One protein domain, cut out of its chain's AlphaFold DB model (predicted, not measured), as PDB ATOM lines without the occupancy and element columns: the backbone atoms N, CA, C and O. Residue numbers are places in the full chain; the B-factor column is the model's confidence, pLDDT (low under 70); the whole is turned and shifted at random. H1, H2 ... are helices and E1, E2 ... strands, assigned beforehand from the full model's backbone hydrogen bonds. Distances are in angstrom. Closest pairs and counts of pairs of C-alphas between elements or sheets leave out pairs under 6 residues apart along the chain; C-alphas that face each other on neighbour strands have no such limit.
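Overview. This is residues 145 to 260 of the 313 residues of an uncharacterized protein of Aspergillus indologenus CBS 114.80 (UniProt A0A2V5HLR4). A strongly twisted five-stranded sheet draws out at one end into the long hairpin E4 and E5 with its loop, residues 191 to 202; at the other end is a small head of the hairpin E6 and E7, H2 and the long loop 224 to 248. The 116 printed residues run E1 E2 E3 H1 E4 E5 H2 E6 E7, two named helices and seven named strands; both sheets, E1 - E2 - E3 - E5 - E4 and E6 - E7, are antiparallel. The class is mixed, with 51 residues in named elements, under half. The whole is loose, radius of gyration of the C-alphas 16.7 A, a rod of 58 by 28 by 22 A.

Along the chain. E1, residues 145 to 149, begins at C-alpha 145 (175.171, 234.921, 248.603). E2 is 152 to 157, E3 160 to 165, H1 168 to 173. E4, 183 to 190, is 21.2 A long; E5, 203 to 210, is 19.8 A and bends by 53 degrees at residue 206. H2 is 218 to 223, E6 249 to 251, and E7, 257 to 259, ends at C-alpha 259 (193.462, 236.060, 237.778).

Arrangement. E1 E2 E3 form a meander, each strand the antiparallel neighbour of the one before: N 154 and O 146 are 2.9 A apart, N 162 and O 155 2.9 A. E3 pairs with E5 through N 210 and O 163, 2.8 A, and E5 with edge strand E4 through N 209 and O 185, 2.8 A. E3, H1, E4 make a split strand-helix-strand unit, two strands of one sheet joined through a helix, with E5 between them in the sheet, its crossover right-handed. H1 only grazes the sheet; its closest C-alphas to E4 are Leu 171 and Ala 183, 6.3 A. E6 and E7 pair through N 250 and O 258, 2.8 A. The closest C-alphas of H2 and E6 are Leu 218 and Ile 249, 5.4 A. Every O i to N i+4 pair in H1 and H2 is within hydrogen-bond range.

Size, cuts and confidence. The C-alphas of Gly 198 and Ala 228 are farthest apart, 58.0 A. The printed part has no cut; the links E4 to E5 and H2 to E6 are long. Mean pLDDT of the printed part is 72.6, with residues 145 to 158, 160 to 172, 204 to 207 and 234 to 244 under 70.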
ATOM      1  N   ASP A 145     175.500 236.289 249.012       57.41
ATOM      2  CA  ASP A 145     175.171 234.921 248.603       57.41
ATOM      3  C   ASP A 145     176.155 233.941 249.253       57.41
ATOM      4  O   ASP A 145     175.810 233.151 250.129       57.41
ATOM      5  N   THR A 146     177.436 234.032 248.889       57.78
ATOM      6  CA  THR A 146     178.488 233.175 249.450       57.78
ATOM      7  C   THR A 146     179.850 233.855 249.319       57.78
ATOM      8  O   THR A 146     180.143 234.513 248.316       57.78
ATOM      9  N   GLU A 147     180.698 233.705 250.334       46.94
ATOM     10  CA  GLU A 147     182.120 234.048 250.249       46.94
ATOM     11  C   GLU A 147     182.824 232.997 249.376       46.94
ATOM     12  O   GLU A 147     182.818 231.811 249.699       46.94
ATOM     13  N   ILE A 148     183.376 233.414 248.231       54.81
ATOM     14  CA  ILE A 148     184.086 232.497 247.319       54.81
ATOM     15  C   ILE A 148     185.517 232.296 247.813       54.81
ATOM     16  O   ILE A 148     186.055 231.196 247.721       54.81
ATOM     17  N   ALA A 149     186.120 233.379 248.312       48.06
ATOM     18  CA  ALA A 149     187.485 233.455 248.807       48.06
ATOM     19  C   ALA A 149     187.567 234.441 249.973       48.06
ATOM     20  O   ALA A 149     186.688 235.291 250.092       48.06
ATOM     21  N   CYS A 150     188.632 234.376 250.778       40.12
ATOM     22  CA  CYS A 150     188.858 235.322 251.874       40.12
ATOM     23  C   CYS A 150     188.755 236.769 251.360       40.12
ATOM     24  O   CYS A 150     189.571 237.205 250.550       40.12
ATOM     25  N   GLY A 151     187.718 237.497 251.783       45.72
ATOM     26  CA  GLY A 151     187.492 238.883 251.357       45.72
ATOM     27  C   GLY A 151     186.905 239.067 249.948       45.72
ATOM     28  O   GLY A 151     186.764 240.209 249.508       45.72
ATOM     29  N   VAL A 152     186.518 237.984 249.263       54.25
ATOM     30  CA  VAL A 152     185.876 237.994 247.940       54.25
ATOM     31  C   VAL A 152     184.481 237.380 248.018       54.25
ATOM     32  O   VAL A 152     184.306 236.180 248.241       54.25
ATOM     33  N   PHE A 153     183.465 238.199 247.765       53.31
ATOM     34  CA  PHE A 153     182.063 237.806 247.934       53.31
ATOM     35  C   PHE A 153     181.332 237.728 246.592       53.31
ATOM     36  O   PHE A 153     181.511 238.608 245.747       53.31
ATOM     37  N   ARG A 154     180.463 236.719 246.414       60.00
ATOM     38  CA  ARG A 154     179.384 236.784 245.410       60.00
ATOM     39  C   ARG A 154     178.283 237.679 245.934       60.00
ATOM     40  O   ARG A 154     177.809 237.498 247.059       60.00
ATOM     41  N   VAL A 155     177.867 238.617 245.097       60.84
ATOM     42  CA  VAL A 155     176.774 239.536 245.403       60.84
ATOM     43  C   VAL A 155     175.850 239.668 244.198       60.84
ATOM     44  O   VAL A 155     176.295 239.599 243.048       60.84
ATOM     45  N   TYR A 156     174.562 239.860 244.471       60.47
ATOM     46  CA  TYR A 156     173.564 240.190 243.459       60.47
ATOM     47  C   TYR A 156     173.227 241.675 243.531       60.47
ATOM     48  O   TYR A 156     172.987 242.211 244.610       60.47
ATOM     49  N   TYR A 157     173.158 242.318 242.371       50.47
ATOM     50  CA  TYR A 157     172.622 243.667 242.227       50.47
ATOM     51  C   TYR A 157     171.784 243.725 240.950       50.47
ATOM     52  O   TYR A 157     172.243 243.301 239.893       50.47
ATOM     53  N   ASN A 158     170.526 244.167 241.045       62.22
ATOM     54  CA  ASN A 158     169.571 244.191 239.925       62.22
ATOM     55  C   ASN A 158     169.476 242.867 239.134       62.22
ATOM     56  O   ASN A 158     169.440 242.869 237.909       62.22
ATOM     57  N   LYS A 159     169.443 241.723 239.836       71.75
ATOM     58  CA  LYS A 159     169.443 240.358 239.253       71.75
ATOM     59  C   LYS A 159     170.709 239.990 238.455       71.75
ATOM     60  O   LYS A 159     170.770 238.903 237.886       71.75
ATOM     61  N   VAL A 160     171.734 240.841 238.453       56.47
ATOM     62  CA  VAL A 160     173.045 240.576 237.849       56.47
ATOM     63  C   VAL A 160     174.027 240.125 238.935       56.47
ATOM     64  O   VAL A 160     173.983 240.601 240.072       56.47
ATOM     65  N   ARG A 161     174.894 239.164 238.593       64.88
ATOM     66  CA  ARG A 161     175.921 238.608 239.491       64.88
ATOM     67  C   ARG A 161     177.225 239.390 239.391       64.88
ATOM     68  O   ARG A 161     177.716 239.613 238.287       64.88
ATOM     69  N   TYR A 162     177.817 239.696 240.542       59.19
ATOM     70  CA  TYR A 162     179.110 240.371 240.651       59.19
ATOM     71  C   TYR A 162     180.021 239.698 241.681       59.19
ATOM     72  O   TYR A 162     179.562 238.979 242.575       59.19
ATOM     73  N   ILE A 163     181.321 239.964 241.554       53.44
ATOM     74  CA  ILE A 163     182.350 239.592 242.531       53.44
ATOM     75  C   ILE A 163     182.852 240.865 243.222       53.44
ATOM     76  O   ILE A 163     183.076 241.877 242.564       53.44
ATOM     77  N   LEU A 164     183.008 240.820 244.544       48.41
ATOM     78  CA  LEU A 164     183.317 241.978 245.381       48.41
ATOM     79  C   LEU A 164     184.764 241.965 245.897       48.41
ATOM     80  O   LEU A 164     185.117 241.012 246.586       48.41
ATOM     81  N   LYS A 165     185.570 243.008 245.634       59.72
ATOM     82  CA  LYS A 165     186.946 243.155 246.175       59.72
ATOM     83  C   LYS A 165     187.329 244.632 246.400       59.72
ATOM     84  O   LYS A 165     186.651 245.525 245.894       59.72
ATOM     85  N   ILE A 166     188.380 244.903 247.178       51.78
ATOM     86  CA  ILE A 166     188.943 246.244 247.435       51.78
ATOM     87  C   ILE A 166     190.357 246.275 246.844       51.78
ATOM     88  O   ILE A 166     191.186 245.535 247.347       51.78
ATOM     89  N   GLU A 167     190.597 247.069 245.786       59.75
ATOM     90  CA  GLU A 167     191.910 247.464 245.205       59.75
ATOM     91  C   GLU A 167     191.685 248.216 243.865       59.75
ATOM     92  O   GLU A 167     191.612 247.593 242.809       59.75
ATOM     93  N   LEU A 168     191.502 249.548 243.876       57.34
ATOM     94  CA  LEU A 168     191.116 250.301 242.659       57.34
ATOM     95  C   LEU A 168     192.275 250.567 241.691       57.34
ATOM     96  O   LEU A 168     192.123 250.327 240.497       57.34
ATOM     97  N   GLU A 169     193.412 251.049 242.196       58.25
ATOM     98  CA  GLU A 169     194.514 251.562 241.356       58.25
ATOM     99  C   GLU A 169     195.061 250.497 240.396       58.25
ATOM    100  O   GLU A 169     195.386 250.773 239.243       58.25
ATOM    101  N   ASN A 170     195.105 249.246 240.847       65.31
ATOM    102  CA  ASN A 170     195.622 248.155 240.035       65.31
ATOM    103  C   ASN A 170     194.632 247.719 238.950       65.31
ATOM    104  O   ASN A 170     195.041 247.375 237.845       65.31
ATOM    105  N   LEU A 171     193.328 247.744 239.237       68.38
ATOM    106  CA  LEU A 171     192.315 247.315 238.273       68.38
ATOM    107  C   LEU A 171     192.183 248.285 237.098       68.38
ATOM    108  O   LEU A 171     191.908 247.838 235.989       68.38
ATOM    109  N   GLU A 172     192.417 249.580 237.319       69.50
ATOM    110  CA  GLU A 172     192.495 250.561 236.233       69.50
ATOM    111  C   GLU A 172     193.706 250.293 235.329       69.50
ATOM    112  O   GLU A 172     193.567 250.228 234.110       69.50
ATOM    113  N   TYR A 173     194.878 250.034 235.918       72.12
ATOM    114  CA  TYR A 173     196.091 249.714 235.160       72.12
ATOM    115  C   TYR A 173     195.949 248.445 234.297       72.12
ATOM    116  O   TYR A 173     196.496 248.376 233.196       72.12
ATOM    117  N   PHE A 174     195.208 247.437 234.771       73.50
ATOM    118  CA  PHE A 174     194.965 246.186 234.041       73.50
ATOM    119  C   PHE A 174     193.649 246.168 233.244       73.50
ATOM    120  O   PHE A 174     193.220 245.102 232.779       73.50
ATOM    121  N   ALA A 175     193.016 247.326 233.046       80.69
ATOM    122  CA  ALA A 175     191.819 247.431 232.225       80.69
ATOM    123  C   ALA A 175     192.099 246.944 230.792       80.69
ATOM    124  O   ALA A 175     193.072 247.334 230.147       80.69
ATOM    125  N   GLY A 176     191.255 246.038 230.299       83.31
ATOM    126  CA  GLY A 176     191.390 245.422 228.979       83.31
ATOM    127  C   GLY A 176     192.500 244.372 228.858       83.31
ATOM    128  O   GLY A 176     192.618 243.747 227.804       83.31
ATOM    129  N   VAL A 177     193.294 244.125 229.907       80.44
ATOM    130  CA  VAL A 177     194.329 243.085 229.872       80.44
ATOM    131  C   VAL A 177     193.666 241.702 229.936       80.44
ATOM    132  O   VAL A 177     192.965 241.398 230.908       80.44
ATOM    133  N   PRO A 178     193.876 240.834 228.927       79.88
ATOM    134  CA  PRO A 178     193.309 239.492 228.937       79.88
ATOM    135  C   PRO A 178     193.860 238.687 230.119       79.88
ATOM    136  O   PRO A 178     194.967 238.930 230.598       79.88
ATOM    137  N   ASN A 179     193.075 237.720 230.600       83.38
ATOM    138  CA  ASN A 179     193.429 236.856 231.734       83.38
ATOM    139  C   ASN A 179     193.598 237.577 233.088       83.38
ATOM    140  O   ASN A 179     194.032 236.953 234.058       83.38
ATOM    141  N   ILE A 180     193.205 238.850 233.192       83.00
ATOM    142  CA  ILE A 180     193.069 239.575 234.462       83.00
ATOM    143  C   ILE A 180     191.610 239.984 234.640       83.00
ATOM    144  O   ILE A 180     190.923 240.348 233.679       83.00
ATOM    145  N   VAL A 181     191.120 239.876 235.874       84.25
ATOM    146  CA  VAL A 181     189.754 240.258 236.219       84.25
ATOM    147  C   VAL A 181     189.483 241.721 235.876       84.25
ATOM    148  O   VAL A 181     190.281 242.605 236.169       84.25
ATOM    149  N   GLN A 182     188.331 241.971 235.262       85.62
ATOM    150  CA  GLN A 182     187.926 243.311 234.849       85.62
ATOM    151  C   GLN A 182     186.981 243.935 235.877       85.62
ATOM    152  O   GLN A 182     186.036 243.281 236.334       85.62
ATOM    153  N   ALA A 183     187.210 245.205 236.217       83.19
ATOM    154  CA  ALA A 183     186.260 245.988 236.995       83.19
ATOM    155  C   ALA A 183     184.999 246.270 236.159       83.19
ATOM    156  O   ALA A 183     185.074 246.622 234.986       83.19
ATOM    157  N   ALA A 184     183.835 246.086 236.772       81.75
ATOM    158  CA  ALA A 184     182.518 246.336 236.192       81.75
ATOM    159  C   ALA A 184     181.822 247.553 236.821       81.75
ATOM    160  O   ALA A 184     180.873 248.081 236.251       81.75
ATOM    161  N   GLY A 185     182.264 247.989 237.999       74.81
ATOM    162  CA  GLY A 185     181.713 249.161 238.663       74.81
ATOM    163  C   GLY A 185     182.260 249.346 240.067       74.81
ATOM    164  O   GLY A 185     183.075 248.564 240.556       74.81
ATOM    165  N   VAL A 186     181.775 250.387 240.730       73.62
ATOM    166  CA  VAL A 186     182.175 250.746 242.086       73.62
ATOM    167  C   VAL A 186     180.916 250.922 242.922       73.62
ATOM    168  O   VAL A 186     179.978 251.593 242.502       73.62
ATOM    169  N   ALA A 187     180.884 250.301 244.099       71.00
ATOM    170  CA  ALA A 187     179.824 250.521 245.070       71.00
ATOM    171  C   ALA A 187     180.267 251.630 246.025       71.00
ATOM    172  O   ALA A 187     181.281 251.510 246.724       71.00
ATOM    173  N   VAL A 188     179.489 252.705 246.055       73.25
ATOM    174  CA  VAL A 188     179.660 253.814 246.989       73.25
ATOM    175  C   VAL A 188     178.604 253.717 248.079       73.25
ATOM    176  O   VAL A 188     177.466 253.354 247.806       73.25
ATOM    177  N   SER A 189     178.977 254.026 249.315       75.56
ATOM    178  CA  SER A 189     178.014 254.206 250.404       75.56
ATOM    179  C   SER A 189     178.349 255.477 251.163       75.56
ATOM    180  O   SER A 189     179.459 256.000 251.059       75.56
ATOM    181  N   THR A 190     177.422 255.947 251.993       80.56
ATOM    182  CA  THR A 190     177.750 256.985 252.976       80.56
ATOM    183  C   THR A 190     178.911 256.516 253.844       80.56
ATOM    184  O   THR A 190     178.912 255.354 254.269       80.56
ATOM    185  N   ASN A 191     179.865 257.402 254.125       79.75
ATOM    186  CA  ASN A 191     180.990 257.086 254.992       79.75
ATOM    187  C   ASN A 191     180.488 256.585 256.366       79.75
ATOM    188  O   ASN A 191     179.834 257.332 257.099       79.75
ATOM    189  N   PRO A 192     180.751 255.319 256.747       79.44
ATOM    190  CA  PRO A 192     180.285 254.794 258.028       79.44
ATOM    191  C   PRO A 192     181.018 255.427 259.218       79.44
ATOM    192  O   PRO A 192     180.535 255.327 260.351       79.44
ATOM    193  N   TYR A 193     182.146 256.093 258.961       85.44
ATOM    194  CA  TYR A 193     183.036 256.686 259.950       85.44
ATOM    195  C   TYR A 193     182.817 258.183 260.164       85.44
ATOM    196  O   TYR A 193     183.614 258.795 260.865       85.44
ATOM    197  N   VAL A 194     181.737 258.758 259.612       86.75
ATOM    198  CA  VAL A 194     181.401 260.179 259.805       86.75
ATOM    199  C   VAL A 194     181.412 260.532 261.286       86.75
ATOM    200  O   VAL A 194     180.752 259.851 262.088       86.75
ATOM    201  N   THR A 195     182.164 261.589 261.602       88.50
ATOM    202  CA  THR A 195     182.373 262.055 262.969       88.50
ATOM    203  C   THR A 195     181.228 262.926 263.458       88.50
ATOM    204  O   THR A 195     180.752 262.711 264.568       88.50
ATOM    205  N   LEU A 196     180.773 263.893 262.661       86.81
ATOM    206  CA  LEU A 196     179.718 264.815 263.077       86.81
ATOM    207  C   LEU A 196     178.333 264.231 262.780       86.81
ATOM    208  O   LEU A 196     178.004 263.903 261.639       86.81
ATOM    209  N   SER A 197     177.488 264.122 263.802       75.56
ATOM    210  CA  SER A 197     176.105 263.690 263.610       75.56
ATOM    211  C   SER A 197     175.326 264.759 262.834       75.56
ATOM    212  O   SER A 197     175.264 265.907 263.253       75.56
ATOM    213  N   GLY A 198     174.730 264.387 261.697       71.88
ATOM    214  CA  GLY A 198     173.873 265.281 260.904       71.88
ATOM    215  C   GLY A 198     174.565 266.074 259.790       71.88
ATOM    216  O   GLY A 198     173.887 266.847 259.120       71.88
ATOM    217  N   SER A 199     175.866 265.883 259.543       70.50
ATOM    218  CA  SER A 199     176.504 266.442 258.344       70.50
ATOM    219  C   SER A 199     176.054 265.709 257.077       70.50
ATOM    220  O   SER A 199     175.698 264.523 257.130       70.50
ATOM    221  N   ASP A 200     176.160 266.384 255.927       74.12
ATOM    222  CA  ASP A 200     176.162 265.700 254.633       74.12
ATOM    223  C   ASP A 200     177.216 264.594 254.677       74.12
ATOM    224  O   ASP A 200     178.378 264.818 255.029       74.12
ATOM    225  N   ARG A 201     176.781 263.359 254.426       73.75
ATOM    226  CA  ARG A 201     177.641 262.184 254.556       73.75
ATOM    227  C   ARG A 201     178.351 261.970 253.226       73.75
ATOM    228  O   ARG A 201     177.688 261.523 252.286       73.75
ATOM    229  N   PRO A 202     179.666 262.237 253.123       73.75
ATOM    230  CA  PRO A 202     180.375 262.025 251.875       73.75
ATOM    231  C   PRO A 202     180.246 260.560 251.460       73.75
ATOM    232  O   PRO A 202     180.338 259.641 252.287       73.75
ATOM    233  N   LEU A 203     180.005 260.352 250.169       73.44
ATOM    234  CA  LEU A 203     180.037 259.024 249.584       73.44
ATOM    235  C   LEU A 203     181.491 258.565 249.521       73.44
ATOM    236  O   LEU A 203     182.358 259.269 249.009       73.44
ATOM    237  N   VAL A 204     181.754 257.376 250.047       68.94
ATOM    238  CA  VAL A 204     183.053 256.716 249.943       68.94
ATOM    239  C   VAL A 204     182.903 255.462 249.112       68.94
ATOM    240  O   VAL A 204     181.908 254.739 249.206       68.94
ATOM    241  N   VAL A 205     183.920 255.192 248.300       68.25
ATOM    242  CA  VAL A 205     184.038 253.914 247.616       68.25
ATOM    243  C   VAL A 205     184.218 252.840 248.671       68.25
ATOM    244  O   VAL A 205     185.213 252.820 249.391       68.25
ATOM    245  N   THR A 206     183.239 251.951 248.770       64.44
ATOM    246  CA  THR A 206     183.320 250.851 249.723       64.44
ATOM    247  C   THR A 206     183.843 249.580 249.097       64.44
ATOM    248  O   THR A 206     184.388 248.732 249.803       64.44
ATOM    249  N   ARG A 207     183.632 249.437 247.785       65.56
ATOM    250  CA  ARG A 207     183.660 248.166 247.069       65.56
ATOM    251  C   ARG A 207     183.884 248.352 245.586       65.56
ATOM    252  O   ARG A 207     183.402 249.318 245.006       65.56
ATOM    253  N   ILE A 208     184.489 247.344 244.972       72.50
ATOM    254  CA  ILE A 208     184.608 247.224 243.524       72.50
ATOM    255  C   ILE A 208     183.815 246.004 243.084       72.50
ATOM    256  O   ILE A 208     183.955 244.917 243.649       72.50
ATOM    257  N   LEU A 209     182.967 246.213 242.087       76.06
ATOM    258  CA  LEU A 209     182.263 245.165 241.376       76.06
ATOM    259  C   LEU A 209     183.175 244.690 240.255       76.06
ATOM    260  O   LEU A 209     183.620 245.485 239.432       76.06
ATOM    261  N   LEU A 210     183.441 243.395 240.214       83.38
ATOM    262  CA  LEU A 210     184.212 242.746 239.164       83.38
ATOM    263  C   LEU A 210     183.278 241.966 238.238       83.38
ATOM    264  O   LEU A 210     182.219 241.486 238.666       83.38
ATOM    265  N   LYS A 211     183.685 241.810 236.975       85.81
ATOM    266  CA  LYS A 211     182.986 240.969 235.999       85.81
ATOM    267  C   LYS A 211     182.865 239.541 236.542       85.81
ATOM    268  O   LYS A 211     183.830 238.977 237.055       85.81
ATOM    269  N   ALA A 212     181.675 238.957 236.434       86.00
ATOM    270  CA  ALA A 212     181.462 237.559 236.785       86.00
ATOM    271  C   ALA A 212     181.944 236.637 235.655       86.00
ATOM    272  O   ALA A 212     181.680 236.894 234.480       86.00
ATOM    273  N   TYR A 213     182.606 235.542 236.028       88.25
ATOM    274  CA  TYR A 213     183.108 234.524 235.107       88.25
ATOM    275  C   TYR A 213     182.382 233.201 235.360       88.25
ATOM    276  O   TYR A 213     182.247 232.759 236.504       88.25
ATOM    277  N   SER A 214     181.845 232.603 234.296       89.31
ATOM    278  CA  SER A 214     180.886 231.495 234.375       89.31
ATOM    279  C   SER A 214     181.509 230.146 234.725       89.31
ATOM    280  O   SER A 214     180.803 229.294 235.256       89.31
ATOM    281  N   GLY A 215     182.804 229.948 234.469       88.12
ATOM    282  CA  GLY A 215     183.505 228.690 234.737       88.12
ATOM    283  C   GLY A 215     183.846 228.459 236.214       88.12
ATOM    284  O   GLY A 215     184.412 227.427 236.562       88.12
ATOM    285  N   GLY A 216     183.485 229.390 237.104       88.31
ATOM    286  CA  GLY A 216     183.724 229.259 238.541       88.31
ATOM    287  C   GLY A 216     185.183 229.504 238.930       88.31
ATOM    288  O   GLY A 216     185.952 230.086 238.170       88.31
ATOM    289  N   SER A 217     185.553 229.111 240.152       87.44
ATOM    290  CA  SER A 217     186.943 229.215 240.627       87.44
ATOM    291  C   SER A 217     187.758 227.993 240.209       87.44
ATOM    292  O   SER A 217     187.224 226.886 240.139       87.44
ATOM    293  N   LEU A 218     189.068 228.157 240.029       84.31
ATOM    294  CA  LEU A 218     189.964 227.032 239.772       84.31
ATOM    295  C   LEU A 218     189.926 226.014 240.923       84.31
ATOM    296  O   LEU A 218     189.953 224.812 240.679       84.31
ATOM    297  N   ARG A 219     189.780 226.467 242.176       85.38
ATOM    298  CA  ARG A 219     189.562 225.568 243.322       85.38
ATOM    299  C   ARG A 219     188.348 224.660 243.114       85.38
ATOM    300  O   ARG A 219     188.444 223.470 243.378       85.38
ATOM    301  N   GLN A 220     187.227 225.216 242.661       86.81
ATOM    302  CA  GLN A 220     186.013 224.445 242.395       86.81
ATOM    303  C   GLN A 220     186.244 223.425 241.275       86.81
ATOM    304  O   GLN A 220     185.925 222.255 241.448       86.81
ATOM    305  N   VAL A 221     186.885 223.838 240.178       85.88
ATOM    306  CA  VAL A 221     187.237 222.942 239.064       85.88
ATOM    307  C   VAL A 221     188.132 221.785 239.521       85.88
ATOM    308  O   VAL A 221     187.926 220.649 239.097       85.88
ATOM    309  N   LEU A 222     189.103 222.049 240.402       83.12
ATOM    310  CA  LEU A 222     189.972 221.018 240.978       83.12
ATOM    311  C   LEU A 222     189.206 220.072 241.913       83.12
ATOM    312  O   LEU A 222     189.384 218.862 241.820       83.12
ATOM    313  N   LEU A 223     188.350 220.604 242.791       85.56
ATOM    314  CA  LEU A 223     187.553 219.806 243.735       85.56
ATOM    315  C   LEU A 223     186.533 218.907 243.030       85.56
ATOM    316  O   LEU A 223     186.316 217.778 243.451       85.56
ATOM    317  N   GLU A 224     185.925 219.401 241.954       91.38
ATOM    318  CA  GLU A 224     184.955 218.656 241.142       91.38
ATOM    319  C   GLU A 224     185.637 217.727 240.118       91.38
ATOM    320  O   GLU A 224     184.956 217.032 239.371       91.38
ATOM    321  N   ASN A 225     186.976 217.706 240.065       88.62
ATOM    322  CA  ASN A 225     187.771 216.955 239.088       88.62
ATOM    323  C   ASN A 225     187.406 217.260 237.617       88.62
ATOM    324  O   ASN A 225     187.474 216.406 236.735       88.62
ATOM    325  N   ARG A 226     187.049 218.516 237.336       89.19
ATOM    326  CA  ARG A 226     186.598 218.990 236.015       89.19
ATOM    327  C   ARG A 226     187.714 219.583 235.163       89.19
ATOM    328  O   ARG A 226     187.467 220.244 234.162       89.19
ATOM    329  N   VAL A 227     188.972 219.366 235.543       83.75
ATOM    330  CA  VAL A 227     190.147 219.932 234.853       83.75
ATOM    331  C   VAL A 227     190.199 219.511 233.379       83.75
ATOM    332  O   VAL A 227     190.628 220.295 232.535       83.75
ATOM    333  N   ALA A 228     189.733 218.299 233.062       85.25
ATOM    334  CA  ALA A 228     189.707 217.760 231.702       85.25
ATOM    335  C   ALA A 228     188.731 218.489 230.760       85.25
ATOM    336  O   ALA A 228     188.901 218.417 229.546       85.25
ATOM    337  N   GLU A 229     187.747 219.214 231.300       86.62
ATOM    338  CA  GLU A 229     186.797 220.012 230.514       86.62
ATOM    339  C   GLU A 229     187.437 221.281 229.934       86.62
ATOM    340  O   GLU A 229     186.873 221.914 229.044       86.62
ATOM    341  N   TYR A 230     188.624 221.653 230.421       82.94
ATOM    342  CA  TYR A 230     189.298 222.892 230.059       82.94
ATOM    343  C   TYR A 230     190.637 222.622 229.377       82.94
ATOM    344  O   TYR A 230     191.348 221.658 229.668       82.94
ATOM    345  N   ALA A 231     191.045 223.544 228.505       80.12
ATOM    346  CA  ALA A 231     192.361 223.528 227.878       80.12
ATOM    347  C   ALA A 231     193.456 223.988 228.862       80.12
ATOM    348  O   ALA A 231     194.216 224.909 228.568       80.12
ATOM    349  N   TRP A 232     193.555 223.345 230.030       73.12
ATOM    350  CA  TRP A 232     194.417 223.736 231.154       73.12
ATOM    351  C   TRP A 232     195.894 223.894 230.771       73.12
ATOM    352  O   TRP A 232     196.612 224.702 231.354       73.12
ATOM    353  N   ARG A 233     196.347 223.185 229.728       70.44
ATOM    354  CA  ARG A 233     197.700 223.315 229.160       70.44
ATOM    355  C   ARG A 233     197.999 224.706 228.583       70.44
ATOM    356  O   ARG A 233     199.161 225.025 228.360       70.44
ATOM    357  N   LYS A 234     196.970 225.518 228.322       68.75
ATOM    358  CA  LYS A 234     197.079 226.907 227.855       68.75
ATOM    359  C   LYS A 234     197.112 227.921 229.001       68.75
ATOM    360  O   LYS A 234     197.322 229.103 228.744       68.75
ATOM    361  N   TRP A 235     196.888 227.499 230.247       69.75
ATOM    362  CA  TRP A 235     196.880 228.426 231.373       69.75
ATOM    363  C   TRP A 235     198.305 228.927 231.657       69.75
ATOM    364  O   TRP A 235     199.231 228.123 231.791       69.75
ATOM    365  N   PRO A 236     198.521 230.252 231.711       55.22
ATOM    366  CA  PRO A 236     199.859 230.812 231.834       55.22
ATOM    367  C   PRO A 236     200.468 230.494 233.208       55.22
ATOM    368  O   PRO A 236     199.989 230.956 234.235       55.22
ATOM    369  N   ALA A 237     201.579 229.751 233.214       51.50
ATOM    370  CA  ALA A 237     202.353 229.400 234.413       51.50
ATOM    371  C   ALA A 237     203.519 230.371 234.703       51.50
ATOM    372  O   ALA A 237     204.431 230.054 235.461       51.50
ATOM    373  N   LYS A 238     203.561 231.532 234.038       44.97
ATOM    374  CA  LYS A 238     204.747 232.400 234.025       44.97
ATOM    375  C   LYS A 238     204.394 233.848 234.316       44.97
ATOM    376  O   LYS A 238     204.270 234.649 233.396       44.97
ATOM    377  N   LYS A 239     204.271 234.166 235.603       46.78
ATOM    378  CA  LYS A 239     204.567 235.474 236.206       46.78
ATOM    379  C   LYS A 239     204.575 235.290 237.724       46.78
ATOM    380  O   LYS A 239     203.736 234.575 238.260       46.78
ATOM    381  N   THR A 240     205.548 235.902 238.386       48.34
ATOM    382  CA  THR A 240     205.736 235.928 239.840       48.34
ATOM    383  C   THR A 240     204.621 236.737 240.505       48.34
ATOM    384  O   THR A 240     204.814 237.865 240.939       48.34
ATOM    385  N   HIS A 241     203.410 236.187 240.535       45.81
ATOM    386  CA  HIS A 241     202.363 236.675 241.420       45.81
ATOM    387  C   HIS A 241     202.516 235.922 242.746       45.81
ATOM    388  O   HIS A 241     202.462 234.695 242.783       45.81
ATOM    389  N   MET A 242     202.783 236.663 243.820       47.03
ATOM    390  CA  MET A 242     203.174 236.102 245.121       47.03
ATOM    391  C   MET A 242     202.033 235.352 245.827       47.03
ATOM    392  O   MET A 242     202.301 234.621 246.772       47.03
ATOM    393  N   ASP A 243     200.785 235.476 245.347       60.78
ATOM    394  CA  ASP A 243     199.645 234.705 245.862       60.78
ATOM    395  C   ASP A 243     198.808 234.017 244.771       60.78
ATOM    396  O   ASP A 243     197.588 234.185 244.667       60.78
ATOM    397  N   ILE A 244     199.463 233.261 243.880       67.50
ATOM    398  CA  ILE A 244     198.737 232.355 242.976       67.50
ATOM    399  C   ILE A 244     198.234 231.162 243.788       67.50
ATOM    400  O   ILE A 244     198.924 230.163 243.970       67.50
ATOM    401  N   LYS A 245     196.989 231.260 244.242       73.44
ATOM    402  CA  LYS A 245     196.234 230.142 244.810       73.44
ATOM    403  C   LYS A 245     195.080 229.792 243.873       73.44
ATOM    404  O   LYS A 245     194.527 230.693 243.244       73.44
ATOM    405  N   PRO A 246     194.621 228.527 243.832       76.38
ATOM    406  CA  PRO A 246     193.425 228.146 243.069       76.38
ATOM    407  C   PRO A 246     192.173 228.977 243.389       76.38
ATOM    408  O   PRO A 246     191.233 229.038 242.606       76.38
ATOM    409  N   LEU A 247     192.153 229.612 244.559       74.19
ATOM    410  CA  LEU A 247     191.089 230.494 245.013       74.19
ATOM    411  C   LEU A 247     191.099 231.873 244.322       74.19
ATOM    412  O   LEU A 247     190.049 232.491 244.177       74.19
ATOM    413  N   ASN A 248     192.269 232.320 243.863       79.19
ATOM    414  CA  ASN A 248     192.487 233.606 243.199       79.19
ATOM    415  C   ASN A 248     192.399 233.495 241.668       79.19
ATOM    416  O   ASN A 248     192.688 234.457 240.966       79.19
ATOM    417  N   ILE A 249     192.003 232.343 241.124       82.56
ATOM    418  CA  ILE A 249     191.821 232.142 239.682       82.56
ATOM    419  C   ILE A 249     190.367 231.763 239.423       82.56
ATOM    420  O   ILE A 249     189.823 230.873 240.077       82.56
ATOM    421  N   VAL A 250     189.750 232.419 238.446       86.94
ATOM    422  CA  VAL A 250     188.432 232.071 237.907       86.94
ATOM    423  C   VAL A 250     188.545 231.679 236.442       86.94
ATOM    424  O   VAL A 250     189.506 232.053 235.776       86.94
ATOM    425  N   ILE A 251     187.591 230.899 235.945       88.75
ATOM    426  CA  ILE A 251     187.583 230.420 234.563       88.75
ATOM    427  C   ILE A 251     186.511 231.168 233.769       88.75
ATOM    428  O   ILE A 251     185.353 231.239 234.193       88.75
ATOM    429  N   ASP A 252     186.894 231.759 232.638       89.56
ATOM    430  CA  ASP A 252     185.962 232.458 231.755       89.56
ATOM    431  C   ASP A 252     185.103 231.503 230.906       89.56
ATOM    432  O   ASP A 252     185.199 230.280 231.009       89.56
ATOM    433  N   SER A 253     184.211 232.063 230.088       89.94
ATOM    434  CA  SER A 253     183.329 231.289 229.206       89.94
ATOM    435  C   SER A 253     184.064 230.537 228.094       89.94
ATOM    436  O   SER A 253     183.485 229.638 227.496       89.94
ATOM    437  N   GLU A 254     185.315 230.897 227.811       89.56
ATOM    438  CA  GLU A 254     186.170 230.257 226.808       89.56
ATOM    439  C   GLU A 254     187.112 229.212 227.435       89.56
ATOM    440  O   GLU A 254     187.880 228.552 226.734       89.56
ATOM    441  N   GLY A 255     187.055 229.034 228.759       87.62
ATOM    442  CA  GLY A 255     187.913 228.106 229.488       87.62
ATOM    443  C   GLY A 255     189.304 228.658 229.808       87.62
ATOM    444  O   GLY A 255     190.193 227.892 230.205       87.62
ATOM    445  N   ASN A 256     189.525 229.965 229.657       87.19
ATOM    446  CA  ASN A 256     190.781 230.596 230.030       87.19
ATOM    447  C   ASN A 256     190.813 230.905 231.530       87.19
ATOM    448  O   ASN A 256     189.820 231.314 232.133       87.19
ATOM    449  N   ALA A 257     191.999 230.764 232.120       84.19
ATOM    450  CA  ALA A 257     192.256 231.214 233.478       84.19
ATOM    451  C   ALA A 257     192.307 232.746 233.531       84.19
ATOM    452  O   ALA A 257     193.011 233.388 232.745       84.19
ATOM    453  N   VAL A 258     191.586 233.317 234.487       83.50
ATOM    454  CA  VAL A 258     191.532 234.744 234.780       83.50
ATOM    455  C   VAL A 258     191.931 234.951 236.231       83.50
ATOM    456  O   VAL A 258     191.331 234.389 237.146       83.50
ATOM    457  N   LEU A 259     192.956 235.763 236.450       81.75
ATOM    458  CA  LEU A 259     193.462 236.060 237.778       81.75
ATOM    459  C   LEU A 259     192.594 237.128 238.452       81.75
ATOM    460  O   LEU A 259     192.434 238.234 237.932       81.75
ATOM    461  N   LEU A 260     192.070 236.807 239.634       73.69
ATOM    462  CA  LEU A 260     191.537 237.777 240.579       73.69
ATOM    463  C   LEU A 260     192.738 238.505 241.191       73.69
ATOM    464  O   LEU A 260     193.366 237.985 242.109       73.69
TER     465      LEU A 260